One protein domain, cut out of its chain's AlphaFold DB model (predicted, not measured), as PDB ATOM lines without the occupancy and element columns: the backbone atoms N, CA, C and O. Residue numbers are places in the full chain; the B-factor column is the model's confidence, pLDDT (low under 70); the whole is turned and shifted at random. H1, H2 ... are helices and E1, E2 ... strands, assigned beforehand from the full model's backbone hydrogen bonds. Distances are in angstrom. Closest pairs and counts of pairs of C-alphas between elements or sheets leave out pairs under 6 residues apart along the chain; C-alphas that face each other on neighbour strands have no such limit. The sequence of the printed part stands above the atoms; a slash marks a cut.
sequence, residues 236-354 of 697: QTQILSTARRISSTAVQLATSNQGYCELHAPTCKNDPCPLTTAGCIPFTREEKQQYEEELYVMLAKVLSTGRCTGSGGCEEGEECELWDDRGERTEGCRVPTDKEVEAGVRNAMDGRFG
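What this domain is: This is residues 236 to 354 of the 697 residues of an uncharacterized protein of Pseudozyma hubeiensis (strain SY62) (UniProt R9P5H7). The domain is a loose rod with a helical middle and a small, loop-rich head at each end. In the middle, H2 packs on H1 with much of its length and on H3 with residues 298 to 303 alone; the hairpin E1 and E2 with the loop of residues 262 to 279 makes one head, and the hairpin E3 and E4 with residues 309 to 318 and 322 to 334 makes the other. The printed part has 119 residues, with three named helices and four named strands in the order H1, E1, E2, H2, E3, E4, H3; the class is mixed, helices and strands. The two sheets, E1 - E2 and E3 - E4, are antiparallel. The radius of gyration of the C-alphas is 18.3 A, and they span 58 by 24 by 21 A.

Where its parts are: H1 is residues 236 to 254, 26.8 A long, and begins at C-alpha 236 at (97.486, 67.071, 118.183). E1 is residues 258 to 261, and E2 is residues 280 to 282. H2, residues 285 to 304, is the longest helix, 27.6 A from C-alpha 285 at (116.112, 84.938, 106.575) to C-alpha 304. E3 is residues 305 to 308, and E4 is residues 319 to 321. H3, residues 338 to 353, is 22.0 A long and ends at C-alpha 353 at (104.802, 74.640, 93.794).

How they stand to each other: H1 and H2 touch, the closest C-alphas being those of Ser 247 and Tyr 296, 5.2 A apart; they run opposite ways at a steep tilt of 40 degrees. E1 and E2 form a hairpin, with N 260 and O 281 at 2.9 A, within hydrogen-bond range. Residues 258 to 259 of E1 also pair antiparallel with residues 273 to 274. H2 touches H3 with residues 298 to 303 alone, the closest C-alphas being those of Val 302 and Gly 344, 5.8 A apart; they run opposite ways at a steep tilt of 42 degrees. H1 and H3 are apart. E3 and E4 form a hairpin, with N 306 and O 320 at 2.7 A, within hydrogen-bond range. Residues 307 to 308 of E3 also pair antiparallel with residues 333 to 334. E3 and H3 are near each other. In H1, H2 and H3 every O i to N i+4 pair is within hydrogen-bond range.

The domain as a whole: The two C-alphas farthest apart are those of Pro 266 and Gly 312, 58.2 A. The printed part has no cut. The links E1 to E2, 18 residues, and E4 to H3, 16 residues, are long. The mean pLDDT of the printed part is 89.7; residues 311 to 313 and residue 354 are under 70.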
ATOM      1  N   GLN A 236      97.484  65.965 119.150       91.94
ATOM      2  CA  GLN A 236      97.486  67.071 118.183       91.94
ATOM      3  C   GLN A 236      98.705  67.996 118.385       91.94
ATOM      4  O   GLN A 236      99.399  68.359 117.437       91.94
ATOM      5  N   THR A 237      99.036  68.314 119.644       87.69
ATOM      6  CA  THR A 237     100.185  69.160 120.005       87.69
ATOM      7  C   THR A 237     101.538  68.546 119.633       87.69
ATOM      8  O   THR A 237     102.418  69.264 119.155       87.69
ATOM      9  N   GLN A 238     101.714  67.230 119.794       90.56
ATOM     10  CA  GLN A 238     102.936  66.531 119.385       90.56
ATOM     11  C   GLN A 238     103.108  66.547 117.864       90.56
ATOM     12  O   GLN A 238     104.212  66.812 117.381       90.56
ATOM     13  N   ILE A 239     102.028  66.345 117.107       90.88
ATOM     14  CA  ILE A 239     102.061  66.395 115.642       90.88
ATOM     15  C   ILE A 239     102.355  67.804 115.123       90.88
ATOM     16  O   ILE A 239     103.256  67.954 114.299       90.88
ATOM     17  N   LEU A 240     101.723  68.849 115.664       90.25
ATOM     18  CA  LEU A 240     102.039  70.236 115.292       90.25
ATOM     19  C   LEU A 240     103.498  70.606 115.628       90.25
ATOM     20  O   LEU A 240     104.184  71.231 114.818       90.25
ATOM     21  N   SER A 241     104.021  70.164 116.779       88.75
ATOM     22  CA  SER A 241     105.440  70.360 117.123       88.75
ATOM     23  C   SER A 241     106.390  69.621 116.169       88.75
ATOM     24  O   SER A 241     107.445  70.143 115.803       88.75
ATOM     25  N   THR A 242     105.988  68.434 115.706       89.31
ATOM     26  CA  THR A 242     106.757  67.613 114.767       89.31
ATOM     27  C   THR A 242     106.753  68.229 113.373       89.31
ATOM     28  O   THR A 242     107.823  68.375 112.788       89.31
ATOM     29  N   ALA A 243     105.597  68.691 112.888       92.25
ATOM     30  CA  ALA A 243     105.468  69.428 111.634       92.25
ATOM     31  C   ALA A 243     106.395  70.653 111.600       92.25
ATOM     32  O   ALA A 243     107.117  70.842 110.624       92.25
ATOM     33  N   ARG A 244     106.435  71.441 112.687       94.50
ATOM     34  CA  ARG A 244     107.315  72.617 112.802       94.50
ATOM     35  C   ARG A 244     108.797  72.245 112.801       94.50
ATOM     36  O   ARG A 244     109.591  72.897 112.133       94.50
ATOM     37  N   ARG A 245     109.194  71.193 113.524       92.12
ATOM     38  CA  ARG A 245     110.589  70.721 113.512       92.12
ATOM     39  C   ARG A 245     111.007  70.256 112.113       92.12
ATOM     40  O   ARG A 245     112.067  70.657 111.645       92.12
ATOM     41  N   ILE A 246     110.172  69.458 111.441       89.94
ATOM     42  CA  ILE A 246     110.452  68.969 110.084       89.94
ATOM     43  C   ILE A 246     110.542  70.141 109.099       89.94
ATOM     44  O   ILE A 246     111.483  70.175 108.309       89.94
ATOM     45  N   SER A 247     109.627  71.121 109.156       93.06
ATOM     46  CA  SER A 247     109.672  72.277 108.251       93.06
ATOM     47  C   SER A 247     110.944  73.108 108.434       93.06
ATOM     48  O   SER A 247     111.596  73.439 107.443       93.06
ATOM     49  N   SER A 248     111.341  73.365 109.684       92.56
ATOM     50  CA  SER A 248     112.564  74.101 110.024       92.56
ATOM     51  C   SER A 248     113.814  73.397 109.487       92.56
ATOM     52  O   SER A 248     114.587  73.978 108.724       92.56
ATOM     53  N   THR A 249     113.973  72.101 109.790       90.88
ATOM     54  CA  THR A 249     115.111  71.294 109.323       90.88
ATOM     55  C   THR A 249     115.149  71.179 107.798       90.88
ATOM     56  O   THR A 249     116.210  71.350 107.199       90.88
ATOM     57  N   ALA A 250     114.009  70.936 107.145       90.25
ATOM     58  CA  ALA A 250     113.940  70.792 105.692       90.25
ATOM     59  C   ALA A 250     114.323  72.089 104.961       90.25
ATOM     60  O   ALA A 250     115.089  72.044 103.998       90.25
ATOM     61  N   VAL A 251     113.854  73.247 105.438       93.75
ATOM     62  CA  VAL A 251     114.217  74.549 104.858       93.75
ATOM     63  C   VAL A 251     115.665  74.916 105.163       93.75
ATOM     64  O   VAL A 251     116.363  75.405 104.272       93.75
ATOM     65  N   GLN A 252     116.156  74.652 106.376       91.56
ATOM     66  CA  GLN A 252     117.560  74.885 106.715       91.56
ATOM     67  C   GLN A 252     118.488  74.079 105.797       91.56
ATOM     68  O   GLN A 252     119.421  74.651 105.238       91.56
ATOM     69  N   LEU A 253     118.200  72.789 105.582       89.12
ATOM     70  CA  LEU A 253     118.951  71.934 104.661       89.12
ATOM     71  C   LEU A 253     118.860  72.446 103.220       89.12
ATOM     72  O   LEU A 253     119.897  72.718 102.613       89.12
ATOM     73  N   ALA A 254     117.648  72.647 102.690       90.19
ATOM     74  CA  ALA A 254     117.437  73.069 101.303       90.19
ATOM     75  C   ALA A 254     118.079  74.428 100.979       90.19
ATOM     76  O   ALA A 254     118.556  74.630  99.869       90.19
ATOM     77  N   THR A 255     118.136  75.348 101.945       94.38
ATOM     78  CA  THR A 255     118.675  76.709 101.761       94.38
ATOM     79  C   THR A 255     120.088  76.896 102.329       94.38
ATOM     80  O   THR A 255     120.566  78.029 102.422       94.38
ATOM     81  N   SER A 256     120.760  75.819 102.754       92.94
ATOM     82  CA  SER A 256     122.130  75.878 103.292       92.94
ATOM     83  C   SER A 256     123.177  76.097 102.197       92.94
ATOM     84  O   SER A 256     124.121  76.860 102.382       92.94
ATOM     85  N   ASN A 257     122.990  75.446 101.046       93.94
ATOM     86  CA  ASN A 257     123.893  75.472  99.896       93.94
ATOM     87  C   ASN A 257     123.199  75.898  98.588       93.94
ATOM     88  O   ASN A 257     123.853  75.919  97.540       93.94
ATOM     89  N   GLN A 258     121.914  76.276  98.646       95.38
ATOM     90  CA  GLN A 258     121.134  76.760  97.503       95.38
ATOM     91  C   GLN A 258     120.615  78.188  97.700       95.38
ATOM     92  O   GLN A 258     120.423  78.660  98.822       95.38
ATOM     93  N   GLY A 259     120.355  78.841  96.573       94.75
ATOM     94  CA  GLY A 259     119.753  80.158  96.426       94.75
ATOM     95  C   GLY A 259     118.856  80.213  95.185       94.75
ATOM     96  O   GLY A 259     118.465  79.174  94.646       94.75
ATOM     97  N   TYR A 260     118.575  81.421  94.706       95.06
ATOM     98  CA  TYR A 260     117.861  81.682  93.452       95.06
ATOM     99  C   TYR A 260     118.686  82.582  92.523       95.06
ATOM    100  O   TYR A 260     119.512  83.378  92.967       95.06
ATOM    101  N   CYS A 261     118.507  82.437  91.219       95.25
ATOM    102  CA  CYS A 261     119.191  83.221  90.209       95.25
ATOM    103  C   CYS A 261     118.679  84.663  90.204       95.25
ATOM    104  O   CYS A 261     117.474  84.922  90.187       95.25
ATOM    105  N   GLU A 262     119.598  85.624  90.136       91.44
ATOM    106  CA  GLU A 262     119.237  87.011  89.859       91.44
ATOM    107  C   GLU A 262     118.522  87.106  88.500       91.44
ATOM    108  O   GLU A 262     118.969  86.518  87.506       91.44
ATOM    109  N   LEU A 263     117.424  87.871  88.430       84.25
ATOM    110  CA  LEU A 263     116.764  88.164  87.159       84.25
ATOM    111  C   LEU A 263     117.804  88.780  86.205       84.25
ATOM    112  O   LEU A 263     118.298  89.876  86.447       84.25
ATOM    113  N   HIS A 264     118.097  88.074  85.108       85.44
ATOM    114  CA  HIS A 264     119.112  88.409  84.093       85.44
ATOM    115  C   HIS A 264     120.576  88.016  84.382       85.44
ATOM    116  O   HIS A 264     121.444  88.373  83.580       85.44
ATOM    117  N   ALA A 265     120.878  87.209  85.407       87.38
ATOM    118  CA  ALA A 265     122.198  86.583  85.535       87.38
ATOM    119  C   ALA A 265     122.521  85.720  84.288       87.38
ATOM    120  O   ALA A 265     121.850  84.720  84.034       87.38
ATOM    121  N   PRO A 266     123.565  86.026  83.489       87.94
ATOM    122  CA  PRO A 266     123.842  85.283  82.251       87.94
ATOM    123  C   PRO A 266     124.321  83.842  82.510       87.94
ATOM    124  O   PRO A 266     124.215  82.972  81.640       87.94
ATOM    125  N   THR A 267     124.856  83.609  83.708       90.06
ATOM    126  CA  THR A 267     125.448  82.362  84.209       90.06
ATOM    127  C   THR A 267     124.486  81.503  85.028       90.06
ATOM    128  O   THR A 267     124.738  80.310  85.172       90.06
ATOM    129  N   CYS A 268     123.388  82.072  85.530       92.88
ATOM    130  CA  CYS A 268     122.422  81.390  86.386       92.88
ATOM    131  C   CYS A 268     121.067  81.351  85.667       92.88
ATOM    132  O   CYS A 268     120.487  82.393  85.382       92.88
ATOM    133  N   LYS A 269     120.601  80.154  85.289       87.00
ATOM    134  CA  LYS A 269     119.434  79.983  84.395       87.00
ATOM    135  C   LYS A 269     118.264  79.200  84.989       87.00
ATOM    136  O   LYS A 269     117.208  79.177  84.366       87.00
ATOM    137  N   ASN A 270     118.461  78.554  86.136       83.31
ATOM    138  CA  ASN A 270     117.485  77.668  86.761       83.31
ATOM    139  C   ASN A 270     117.429  77.958  88.264       83.31
ATOM    140  O   ASN A 270     118.473  77.921  88.917       83.31
ATOM    141  N   ASP A 271     116.223  78.150  88.791       84.50
ATOM    142  CA  ASP A 271     115.962  78.164  90.230       84.50
ATOM    143  C   ASP A 271     115.531  76.760  90.690       84.50
ATOM    144  O   ASP A 271     114.705  76.136  90.011       84.50
ATOM    145  N   PRO A 272     116.022  76.247  91.835       90.75
ATOM    146  CA  PRO A 272     117.081  76.808  92.680       90.75
ATOM    147  C   PRO A 272     118.492  76.587  92.100       90.75
ATOM    148  O   PRO A 272     118.733  75.652  91.333       90.75
ATOM    149  N   CYS A 273     119.448  77.413  92.526       94.06
ATOM    150  CA  CYS A 273     120.853  77.359  92.113       94.06
ATOM    151  C   CYS A 273     121.796  77.057  93.295       94.06
ATOM    152  O   CYS A 273     121.503  77.457  94.418       94.06
ATOM    153  N   PRO A 274     122.954  76.399  93.090       95.19
ATOM    154  CA  PRO A 274     123.992  76.300  94.120       95.19
ATOM    155  C   PRO A 274     124.642  77.662  94.389       95.19
ATOM    156  O   PRO A 274     125.000  78.352  93.433       95.19
ATOM    157  N   LEU A 275     124.902  78.011  95.656       93.56
ATOM    158  CA  LEU A 275     125.496  79.309  96.048       93.56
ATOM    159  C   LEU A 275     126.897  79.578  95.469       93.56
ATOM    160  O   LEU A 275     127.355  80.716  95.442       93.56
ATOM    161  N   THR A 276     127.586  78.547  94.978       94.25
ATOM    162  CA  THR A 276     128.861  78.667  94.249       94.25
ATOM    163  C   THR A 276     128.701  79.157  92.803       94.25
ATOM    164  O   THR A 276     129.695  79.442  92.135       94.25
ATOM    165  N   THR A 277     127.468  79.258  92.297       95.12
ATOM    166  CA  THR A 277     127.158  79.692  90.930       95.12
ATOM    167  C   THR A 277     127.146  81.213  90.848       95.12
ATOM    168  O   THR A 277     126.431  81.881  91.592       95.12
ATOM    169  N   ALA A 278     127.892  81.787  89.903       94.38
ATOM    170  CA  ALA A 278     127.882  83.231  89.680       94.38
ATOM    171  C   ALA A 278     126.465  83.727  89.325       94.38
ATOM    172  O   ALA A 278     125.850  83.221  88.381       94.38
ATOM    173  N   GLY A 279     125.969  84.724  90.062       93.62
ATOM    174  CA  GLY A 279     124.600  85.241  89.934       93.62
ATOM    175  C   GLY A 279     123.539  84.463  90.724       93.62
ATOM    176  O   GLY A 279     122.354  84.694  90.504       93.62
ATOM    177  N   CYS A 280     123.942  83.546  91.610       95.94
ATOM    178  CA  CYS A 280     123.055  82.912  92.584       95.94
ATOM    179  C   CYS A 280     123.012  83.734  93.883       95.94
ATOM    180  O   CYS A 280     124.051  84.011  94.483       95.94
ATOM    181  N   ILE A 281     121.814  84.124  94.308       95.56
ATOM    182  CA  ILE A 281     121.538  84.924  95.501       95.56
ATOM    183  C   ILE A 281     121.073  83.979  96.620       95.56
ATOM    184  O   ILE A 281     120.138  83.206  96.401       95.56
ATOM    185  N   PRO A 282     121.690  83.998  97.817       95.19
ATOM    186  CA  PRO A 282     121.214  83.199  98.940       95.19
ATOM    187  C   PRO A 282     119.846  83.676  99.421       95.19
ATOM    188  O   PRO A 282     119.611  84.877  99.532       95.19
ATOM    189  N   PHE A 283     118.979  82.730  99.787       94.25
ATOM    190  CA  PHE A 283     117.708  83.051 100.431       94.25
ATOM    191  C   PHE A 283     117.942  83.871 101.704       94.25
ATOM    192  O   PHE A 283     118.694  83.459 102.597       94.25
ATOM    193  N   THR A 284     117.252  85.003 101.794       93.44
ATOM    194  CA  THR A 284     117.175  85.844 102.992       93.44
ATOM    195  C   THR A 284     116.547  85.079 104.159       93.44
ATOM    196  O   THR A 284     115.904  84.037 103.982       93.44
ATOM    197  N   ARG A 285     116.716  85.574 105.392       88.88
ATOM    198  CA  ARG A 285     116.112  84.938 106.575       88.88
ATOM    199  C   ARG A 285     114.582  84.973 106.499       88.88
ATOM    200  O   ARG A 285     113.924  84.046 106.961       88.88
ATOM    201  N   GLU A 286     114.038  85.999 105.860       87.38
ATOM    202  CA  GLU A 286     112.616  86.274 105.683       87.38
ATOM    203  C   GLU A 286     112.013  85.280 104.694       87.38
ATOM    204  O   GLU A 286     110.987  84.673 104.986       87.38
ATOM    205  N   GLU A 287     112.687  85.048 103.564       90.69
ATOM    206  CA  GLU A 287     112.305  84.016 102.596       90.69
ATOM    207  C   GLU A 287     112.398  82.622 103.214       90.69
ATOM    208  O   GLU A 287     111.439  81.860 103.118       90.69
ATOM    209  N   LYS A 288     113.500  82.300 103.910       93.56
ATOM    210  CA  LYS A 288     113.640  81.029 104.644       93.56
ATOM    211  C   LYS A 288     112.479  80.835 105.615       93.56
ATOM    212  O   LYS A 288     111.815  79.806 105.573       93.56
ATOM    213  N   GLN A 289     112.170  81.835 106.434       91.94
ATOM    214  CA  GLN A 289     111.075  81.729 107.390       91.94
ATOM    215  C   GLN A 289     109.696  81.670 106.711       91.94
ATOM    216  O   GLN A 289     108.794  81.006 107.213       91.94
ATOM    217  N   GLN A 290     109.516  82.313 105.554       90.38
ATOM    218  CA  GLN A 290     108.297  82.172 104.761       90.38
ATOM    219  C   GLN A 290     108.152  80.736 104.234       90.38
ATOM    220  O   GLN A 290     107.084  80.148 104.382       90.38
ATOM    221  N   TYR A 291     109.216  80.137 103.684       91.06
ATOM    222  CA  TYR A 291     109.212  78.725 103.285       91.06
ATOM    223  C   TYR A 291     108.976  77.788 104.477       91.06
ATOM    224  O   TYR A 291     108.258  76.801 104.333       91.06
ATOM    225  N   GLU A 292     109.535  78.096 105.650       93.81
ATOM    226  CA  GLU A 292     109.346  77.325 106.884       93.81
ATOM    227  C   GLU A 292     107.886  77.355 107.346       93.81
ATOM    228  O   GLU A 292     107.333  76.302 107.652       93.81
ATOM    229  N   GLU A 293     107.243  78.527 107.344       92.56
ATOM    230  CA  GLU A 293     105.829  78.694 107.697       92.56
ATOM    231  C   GLU A 293     104.906  78.022 106.663       92.56
ATOM    232  O   GLU A 293     103.945  77.340 107.021       92.56
ATOM    233  N   GLU A 294     105.207  78.148 105.365       90.19
ATOM    234  CA  GLU A 294     104.429  77.500 104.302       90.19
ATOM    235  C   GLU A 294     104.541  75.970 104.337       90.19
ATOM    236  O   GLU A 294     103.535  75.276 104.158       90.19
ATOM    237  N   LEU A 295     105.739  75.440 104.602       92.31
ATOM    238  CA  LEU A 295     105.970  74.008 104.772       92.31
ATOM    239  C   LEU A 295     105.404  73.502 106.108       92.31
ATOM    240  O   LEU A 295     104.870  72.398 106.151       92.31
ATOM    241  N   TYR A 296     105.435  74.312 107.172       95.31
ATOM    242  CA  TYR A 296     104.782  74.011 108.448       95.31
ATOM    243  C   TYR A 296     103.274  73.842 108.269       95.31
ATOM    244  O   TYR A 296     102.745  72.799 108.637       95.31
ATOM    245  N   VAL A 297     102.584  74.815 107.661       91.44
ATOM    246  CA  VAL A 297     101.130  74.742 107.414       91.44
ATOM    247  C   VAL A 297     100.776  73.528 106.548       91.44
ATOM    248  O   VAL A 297      99.774  72.859 106.799       91.44
ATOM    249  N   MET A 298     101.613  73.206 105.558       93.12
ATOM    250  CA  MET A 298     101.441  72.022 104.719       93.12
ATOM    251  C   MET A 298     101.577  70.714 105.512       93.12
ATOM    252  O   MET A 298     100.685  69.871 105.454       93.12
ATOM    253  N   LEU A 299     102.673  70.546 106.256       92.44
ATOM    254  CA  LEU A 299     102.939  69.344 107.050       92.44
ATOM    255  C   LEU A 299     101.936  69.190 108.193       92.44
ATOM    256  O   LEU A 299     101.467  68.084 108.433       92.44
ATOM    257  N   ALA A 300     101.567  70.288 108.855       93.94
ATOM    258  CA  ALA A 300     100.539  70.307 109.886       93.94
ATOM    259  C   ALA A 300      99.219  69.761 109.335       93.94
ATOM    260  O   ALA A 300      98.675  68.841 109.933       93.94
ATOM    261  N   LYS A 301      98.770  70.242 108.163       94.50
ATOM    262  CA  LYS A 301      97.560  69.724 107.511       94.50
ATOM    263  C   LYS A 301      97.687  68.243 107.145       94.50
ATOM    264  O   LYS A 301      96.814  67.461 107.488       94.50
ATOM    265  N   VAL A 302      98.763  67.832 106.468       94.50
ATOM    266  CA  VAL A 302      98.912  66.427 106.035       94.50
ATOM    267  C   VAL A 302      98.977  65.465 107.228       94.50
ATOM    268  O   VAL A 302      98.424  64.374 107.153       94.50
ATOM    269  N   LEU A 303      99.611  65.867 108.332       93.94
ATOM    270  CA  LEU A 303      99.694  65.063 109.554       93.94
ATOM    271  C   LEU A 303      98.437  65.173 110.441       93.94
ATOM    272  O   LEU A 303      98.244  64.320 111.305       93.94
ATOM    273  N   SER A 304      97.583  66.188 110.246       94.94
ATOM    274  CA  SER A 304      96.276  66.305 110.910       94.94
ATOM    275  C   SER A 304      95.125  65.668 110.130       94.94
ATOM    276  O   SER A 304      94.072  65.416 110.715       94.94
ATOM    277  N   THR A 305      95.304  65.384 108.838       95.00
ATOM    278  CA  THR A 305      94.305  64.719 107.996       95.00
ATOM    279  C   THR A 305      94.413  63.195 108.093       95.00
ATOM    280  O   THR A 305      95.433  62.586 107.776       95.00
ATOM    281  N   GLY A 306      93.317  62.575 108.515       95.00
ATOM    282  CA  GLY A 306      93.097  61.140 108.534       95.00
ATOM    283  C   GLY A 306      92.405  60.621 107.282       95.00
ATOM    284  O   GLY A 306      92.094  61.354 106.343       95.00
ATOM    285  N   ARG A 307      92.138  59.318 107.301       94.44
ATOM    286  CA  ARG A 307      91.278  58.624 106.341       94.44
ATOM    287  C   ARG A 307      90.076  58.056 107.078       94.44
ATOM    288  O   ARG A 307      90.204  57.631 108.220       94.44
ATOM    289  N   CYS A 308      88.925  57.970 106.432       91.81
ATOM    290  CA  CYS A 308      87.726  57.391 107.038       91.81
ATOM    291  C   CYS A 308      86.984  56.507 106.031       91.81
ATOM    292  O   CYS A 308      87.094  56.683 104.819       91.81
ATOM    293  N   THR A 309      86.270  55.498 106.533       84.19
ATOM    294  CA  THR A 309      85.624  54.468 105.705       84.19
ATOM    295  C   THR A 309      84.154  54.294 106.084       84.19
ATOM    296  O   THR A 309      83.775  53.278 106.671       84.19
ATOM    297  N   GLY A 310      83.311  55.277 105.765       73.12
ATOM    298  CA  GLY A 310      81.863  55.162 105.957       73.12
ATOM    299  C   GLY A 310      81.129  56.497 106.067       73.12
ATOM    300  O   GLY A 310      81.727  57.561 106.127       73.12
ATOM    301  N   SER A 311      79.798  56.433 106.119       63.12
ATOM    302  CA  SER A 311      78.897  57.596 106.132       63.12
ATOM    303  C   SER A 311      78.740  58.260 107.512       63.12
ATOM    304  O   SER A 311      77.647  58.709 107.854       63.12
ATOM    305  N   GLY A 312      79.793  58.263 108.329       63.09
ATOM    306  CA  GLY A 312      79.817  58.889 109.651       63.09
ATOM    307  C   GLY A 312      81.118  59.659 109.827       63.09
ATOM    308  O   GLY A 312      82.164  59.042 109.978       63.09
ATOM    309  N   GLY A 313      81.051  60.990 109.762       68.31
ATOM    310  CA  GLY A 313      82.194  61.880 110.007       68.31
ATOM    311  C   GLY A 313      83.129  62.154 108.819       68.31
ATOM    312  O   GLY A 313      83.928  63.078 108.913       68.31
ATOM    313  N   CYS A 314      83.027  61.428 107.700       77.69
ATOM    314  CA  CYS A 314      83.716  61.815 106.461       77.69
ATOM    315  C   CYS A 314      83.058  63.039 105.810       77.69
ATOM    316  O   CYS A 314      81.829  63.084 105.694       77.69
ATOM    317  N   GLU A 315      83.866  63.970 105.300       71.75
ATOM    318  CA  GLU A 315      83.410  64.949 104.303       71.75
ATOM    319  C   GLU A 315      83.198  64.270 102.926       71.75
ATOM    320  O   GLU A 315      83.293  63.047 102.798       71.75
ATOM    321  N   GLU A 316      82.900  65.031 101.862       75.31
ATOM    322  CA  GLU A 316      82.871  64.504 100.482       75.31
ATOM    323  C   GLU A 316      84.295  64.232  99.952       75.31
ATOM    324  O   GLU A 316      84.817  64.896  99.057       75.31
ATOM    325  N   GLY A 317      84.925  63.221 100.537       75.69
ATOM    326  CA  GLY A 317      86.271  62.742 100.273       75.69
ATOM    327  C   GLY A 317      86.620  61.682 101.313       75.69
ATOM    328  O   GLY A 317      86.074  61.679 102.412       75.69
ATOM    329  N   GLU A 318      87.536  60.768 101.005       89.50
ATOM    330  CA  GLU A 318      87.976  59.735 101.962       89.50
ATOM    331  C   GLU A 318      88.905  60.316 103.053       89.50
ATOM    332  O   GLU A 318      89.807  59.628 103.523       89.50
ATOM    333  N   GLU A 319      88.738  61.594 103.402       93.31
ATOM    334  CA  GLU A 319      89.582  62.407 104.280       93.31
ATOM    335  C   GLU A 319      88.742  62.985 105.424       93.31
ATOM    336  O   GLU A 319      87.552  63.261 105.276       93.31
ATOM    337  N   CYS A 320      89.372  63.134 106.582       93.94
ATOM    338  CA  CYS A 320      88.767  63.638 107.813       93.94
ATOM    339  C   CYS A 320      89.843  64.344 108.642       93.94
ATOM    340  O   CYS A 320      91.031  64.083 108.456       93.94
ATOM    341  N   GLU A 321      89.472  65.216 109.573       94.50
ATOM    342  CA  GLU A 321      90.429  65.724 110.562       94.50
ATOM    343  C   GLU A 321      90.556  64.707 111.704       94.50
ATOM    344  O   GLU A 321      89.554  64.222 112.226       94.50
ATOM    345  N   LEU A 322      91.787  64.336 112.070       94.06
ATOM    346  CA  LEU A 322      92.061  63.335 113.112       94.06
ATOM    347  C   LEU A 322      91.656  63.798 114.514       94.06
ATOM    348  O   LEU A 322      91.461  62.955 115.390       94.06
ATOM    349  N   TRP A 323      91.542  65.111 114.709       94.12
ATOM    350  CA  TRP A 323      91.079  65.745 115.937       94.12
ATOM    351  C   TRP A 323      89.925  66.692 115.632       94.12
ATOM    352  O   TRP A 323      89.943  67.342 114.588       94.12
ATOM    353  N   ASP A 324      88.974  66.783 116.555       90.88
ATOM    354  CA  ASP A 324      87.896  67.765 116.512       90.88
ATOM    355  C   ASP A 324      88.323  69.129 117.100       90.88
ATOM    356  O   ASP A 324      89.478  69.353 117.483       90.88
ATOM    357  N   ASP A 325      87.366  70.054 117.190       88.12
ATOM    358  CA  ASP A 325      87.533  71.397 117.751       88.12
ATOM    359  C   ASP A 325      87.875  71.414 119.255       88.12
ATOM    360  O   ASP A 325      88.364  72.422 119.773       88.12
ATOM    361  N   ARG A 326      87.683  70.290 119.956       88.25
ATOM    362  CA  ARG A 326      88.045  70.093 121.369       88.25
ATOM    363  C   ARG A 326      89.408  69.425 121.538       88.25
ATOM    364  O   ARG A 326      89.917  69.362 122.658       88.25
ATOM    365  N   GLY A 327      90.011  68.942 120.450       88.12
ATOM    366  CA  GLY A 327      91.232  68.141 120.478       88.12
ATOM    367  C   GLY A 327      90.996  66.673 120.852       88.12
ATOM    368  O   GLY A 327      91.961  65.969 121.166       88.12
ATOM    369  N   GLU A 328      89.749  66.194 120.823       91.38
ATOM    370  CA  GLU A 328      89.407  64.772 120.947       91.38
ATOM    371  C   GLU A 328      89.580  64.082 119.582       91.38
ATOM    372  O   GLU A 328      89.555  64.733 118.541       91.38
ATOM    373  N   ARG A 329      89.813  62.761 119.546       91.12
ATOM    374  CA  ARG A 329      89.967  62.036 118.269       91.12
ATOM    375  C   ARG A 329      88.613  61.886 117.575       91.12
ATOM    376  O   ARG A 329      87.691  61.323 118.160       91.12
ATOM    377  N   THR A 330      88.525  62.294 116.311       91.50
ATOM    378  CA  THR A 330      87.307  62.152 115.499       91.50
ATOM    379  C   THR A 330      86.951  60.676 115.306       91.50
ATOM    380  O   THR A 330      87.725  59.907 114.728       91.50
ATOM    381  N   GLU A 331      85.771  60.261 115.775       90.38
ATOM    382  CA  GLU A 331      85.326  58.867 115.677       90.38
ATOM    383  C   GLU A 331      85.243  58.414 114.205       90.38
ATOM    384  O   GLU A 331      84.678  59.097 113.354       90.38
ATOM    385  N   GLY A 332      85.837  57.259 113.892       89.81
ATOM    386  CA  GLY A 332      85.906  56.729 112.523       89.81
ATOM    387  C   GLY A 332      87.026  57.304 111.644       89.81
ATOM    388  O   GLY A 332      87.239  56.792 110.541       89.81
ATOM    389  N   CYS A 333      87.782  58.299 112.121       93.94
ATOM    390  CA  CYS A 333      88.943  58.845 111.422       93.94
ATOM    391  C   CYS A 333      90.224  58.075 111.795       93.94
ATOM    392  O   CYS A 333      90.794  58.262 112.871       93.94
ATOM    393  N   ARG A 334      90.694  57.185 110.910       93.81
ATOM    394  CA  ARG A 334      91.968  56.465 111.084       93.81
ATOM    395  C   ARG A 334      93.155  57.335 110.675       93.81
ATOM    396  O   ARG A 334      93.074  58.119 109.729       93.81
ATOM    397  N   VAL A 335      94.292  57.121 111.330       93.06
ATOM    398  CA  VAL A 335      95.576  57.720 110.932       93.06
ATOM    399  C   VAL A 335      95.930  57.291 109.491       93.06
ATOM    400  O   VAL A 335      95.667  56.137 109.113       93.06
ATOM    401  N   PRO A 336      96.492  58.188 108.656       92.88
ATOM    402  CA  PRO A 336      97.033  57.803 107.359       92.88
ATOM    403  C   PRO A 336      98.243  56.877 107.542       92.88
ATOM    404  O   PRO A 336      99.062  57.058 108.437       92.88
ATOM    405  N   THR A 337      98.378  55.889 106.666       93.25
ATOM    406  CA  THR A 337      99.609  55.095 106.553       93.25
ATOM    407  C   THR A 337     100.756  55.953 106.015       93.25
ATOM    408  O   THR A 337     100.514  56.941 105.322       93.25
ATOM    409  N   ASP A 338     102.006  55.548 106.237       88.12
ATOM    410  CA  ASP A 338     103.196  56.293 105.787       88.12
ATOM    411  C   ASP A 338     103.148  56.643 104.289       88.12
ATOM    412  O   ASP A 338     103.508  57.745 103.884       88.12
ATOM    413  N   LYS A 339     102.607  55.740 103.459       91.88
ATOM    414  CA  LYS A 339     102.407  55.953 102.014       91.88
ATOM    415  C   LYS A 339     101.335  56.996 101.700       91.88
ATOM    416  O   LYS A 339     101.445  57.701 100.700       91.88
ATOM    417  N   GLU A 340     100.293  57.086 102.521       93.44
ATOM    418  CA  GLU A 340      99.253  58.113 102.409       93.44
ATOM    419  C   GLU A 340      99.772  59.474 102.894       93.44
ATOM    420  O   GLU A 340      99.460  60.481 102.263       93.44
ATOM    421  N   VAL A 341     100.626  59.509 103.927       92.12
ATOM    422  CA  VAL A 341     101.353  60.719 104.355       92.12
ATOM    423  C   VAL A 341     102.314  61.184 103.259       92.12
ATOM    424  O   VAL A 341     102.252  62.337 102.842       92.12
ATOM    425  N   GLU A 342     103.158  60.297 102.728       89.25
ATOM    426  CA  GLU A 342     104.108  60.599 101.648       89.25
ATOM    427  C   GLU A 342     103.388  61.114 100.388       89.25
ATOM    428  O   GLU A 342     103.797  62.116  99.795       89.25
ATOM    429  N   ALA A 343     102.278  60.474  99.999       91.94
ATOM    430  CA  ALA A 343     101.429  60.942  98.908       91.94
ATOM    431  C   ALA A 343     100.760  62.289  99.229       91.94
ATOM    432  O   ALA A 343     100.705  63.149  98.354       91.94
ATOM    433  N   GLY A 344     100.299  62.504 100.464       91.62
ATOM    434  CA  GLY A 344      99.727  63.770 100.923       91.62
ATOM    435  C   GLY A 344     100.727  64.925 100.851       91.62
ATOM    436  O   GLY A 344     100.427  65.952 100.245       91.62
ATOM    437  N   VAL A 345     101.947  64.737 101.372       90.31
ATOM    438  CA  VAL A 345     103.035  65.725 101.280       90.31
ATOM    439  C   VAL A 345     103.392  65.987  99.818       90.31
ATOM    440  O   VAL A 345     103.476  67.142  99.411       90.31
ATOM    441  N   ARG A 346     103.545  64.939  98.994       89.31
ATOM    442  CA  ARG A 346     103.839  65.083  97.559       89.31
ATOM    443  C   ARG A 346     102.752  65.875  96.830       89.31
ATOM    444  O   ARG A 346     103.076  66.842  96.151       89.31
ATOM    445  N   ASN A 347     101.483  65.518  97.013       89.38
ATOM    446  CA  ASN A 347     100.350  66.192  96.378       89.38
ATOM    447  C   ASN A 347     100.216  67.650  96.840       89.38
ATOM    448  O   ASN A 347      99.911  68.524  96.031       89.38
ATOM    449  N   ALA A 348     100.473  67.936  98.120       87.94
ATOM    450  CA  ALA A 348     100.427  69.294  98.649       87.94
ATOM    451  C   ALA A 348     101.612  70.156  98.164       87.94
ATOM    452  O   ALA A 348     101.422  71.333  97.849       87.94
ATOM    453  N   MET A 349     102.806  69.567  98.020       85.19
ATOM    454  CA  MET A 349     103.964  70.206  97.385       85.19
ATOM    455  C   MET A 349     103.699  70.483  95.899       85.19
ATOM    456  O   MET A 349     103.845  71.620  95.456       85.19
ATOM    457  N   ASP A 350     103.262  69.483  95.132       86.50
ATOM    458  CA  ASP A 350     103.013  69.620  93.693       86.50
ATOM    459  C   ASP A 350     101.832  70.583  93.420       86.50
ATOM    460  O   ASP A 350     101.894  71.395  92.496       86.50
ATOM    461  N   GLY A 351     100.798  70.593  94.269       84.94
ATOM    462  CA  GLY A 351      99.685  71.545  94.186       84.94
ATOM    463  C   GLY A 351     100.066  72.997  94.502       84.94
ATOM    464  O   GLY A 351      99.474  73.915  93.934       84.94
ATOM    465  N   ARG A 352     101.061  73.228  95.375       80.56
ATOM    466  CA  ARG A 352     101.494  74.579  95.788       80.56
ATOM    467  C   ARG A 352     102.677  75.127  94.984       80.56
ATOM    468  O   ARG A 352     102.748  76.335  94.781       80.56
ATOM    469  N   PHE A 353     103.571  74.262  94.504       77.56
ATOM    470  CA  PHE A 353     104.802  74.640  93.794       77.56
ATOM    471  C   PHE A 353     104.846  74.186  92.322       77.56
ATOM    472  O   PHE A 353     105.613  74.738  91.540       77.56
ATOM    473  N   GLY A 354     104.022  73.220  91.902       62.03
ATOM    474  CA  GLY A 354     104.082  72.616  90.562       62.03
ATOM    475  C   GLY A 354     103.401  73.397  89.428       62.03
ATOM    476  O   GLY A 354     103.308  72.880  88.318       62.03
TER     477      GLY A 354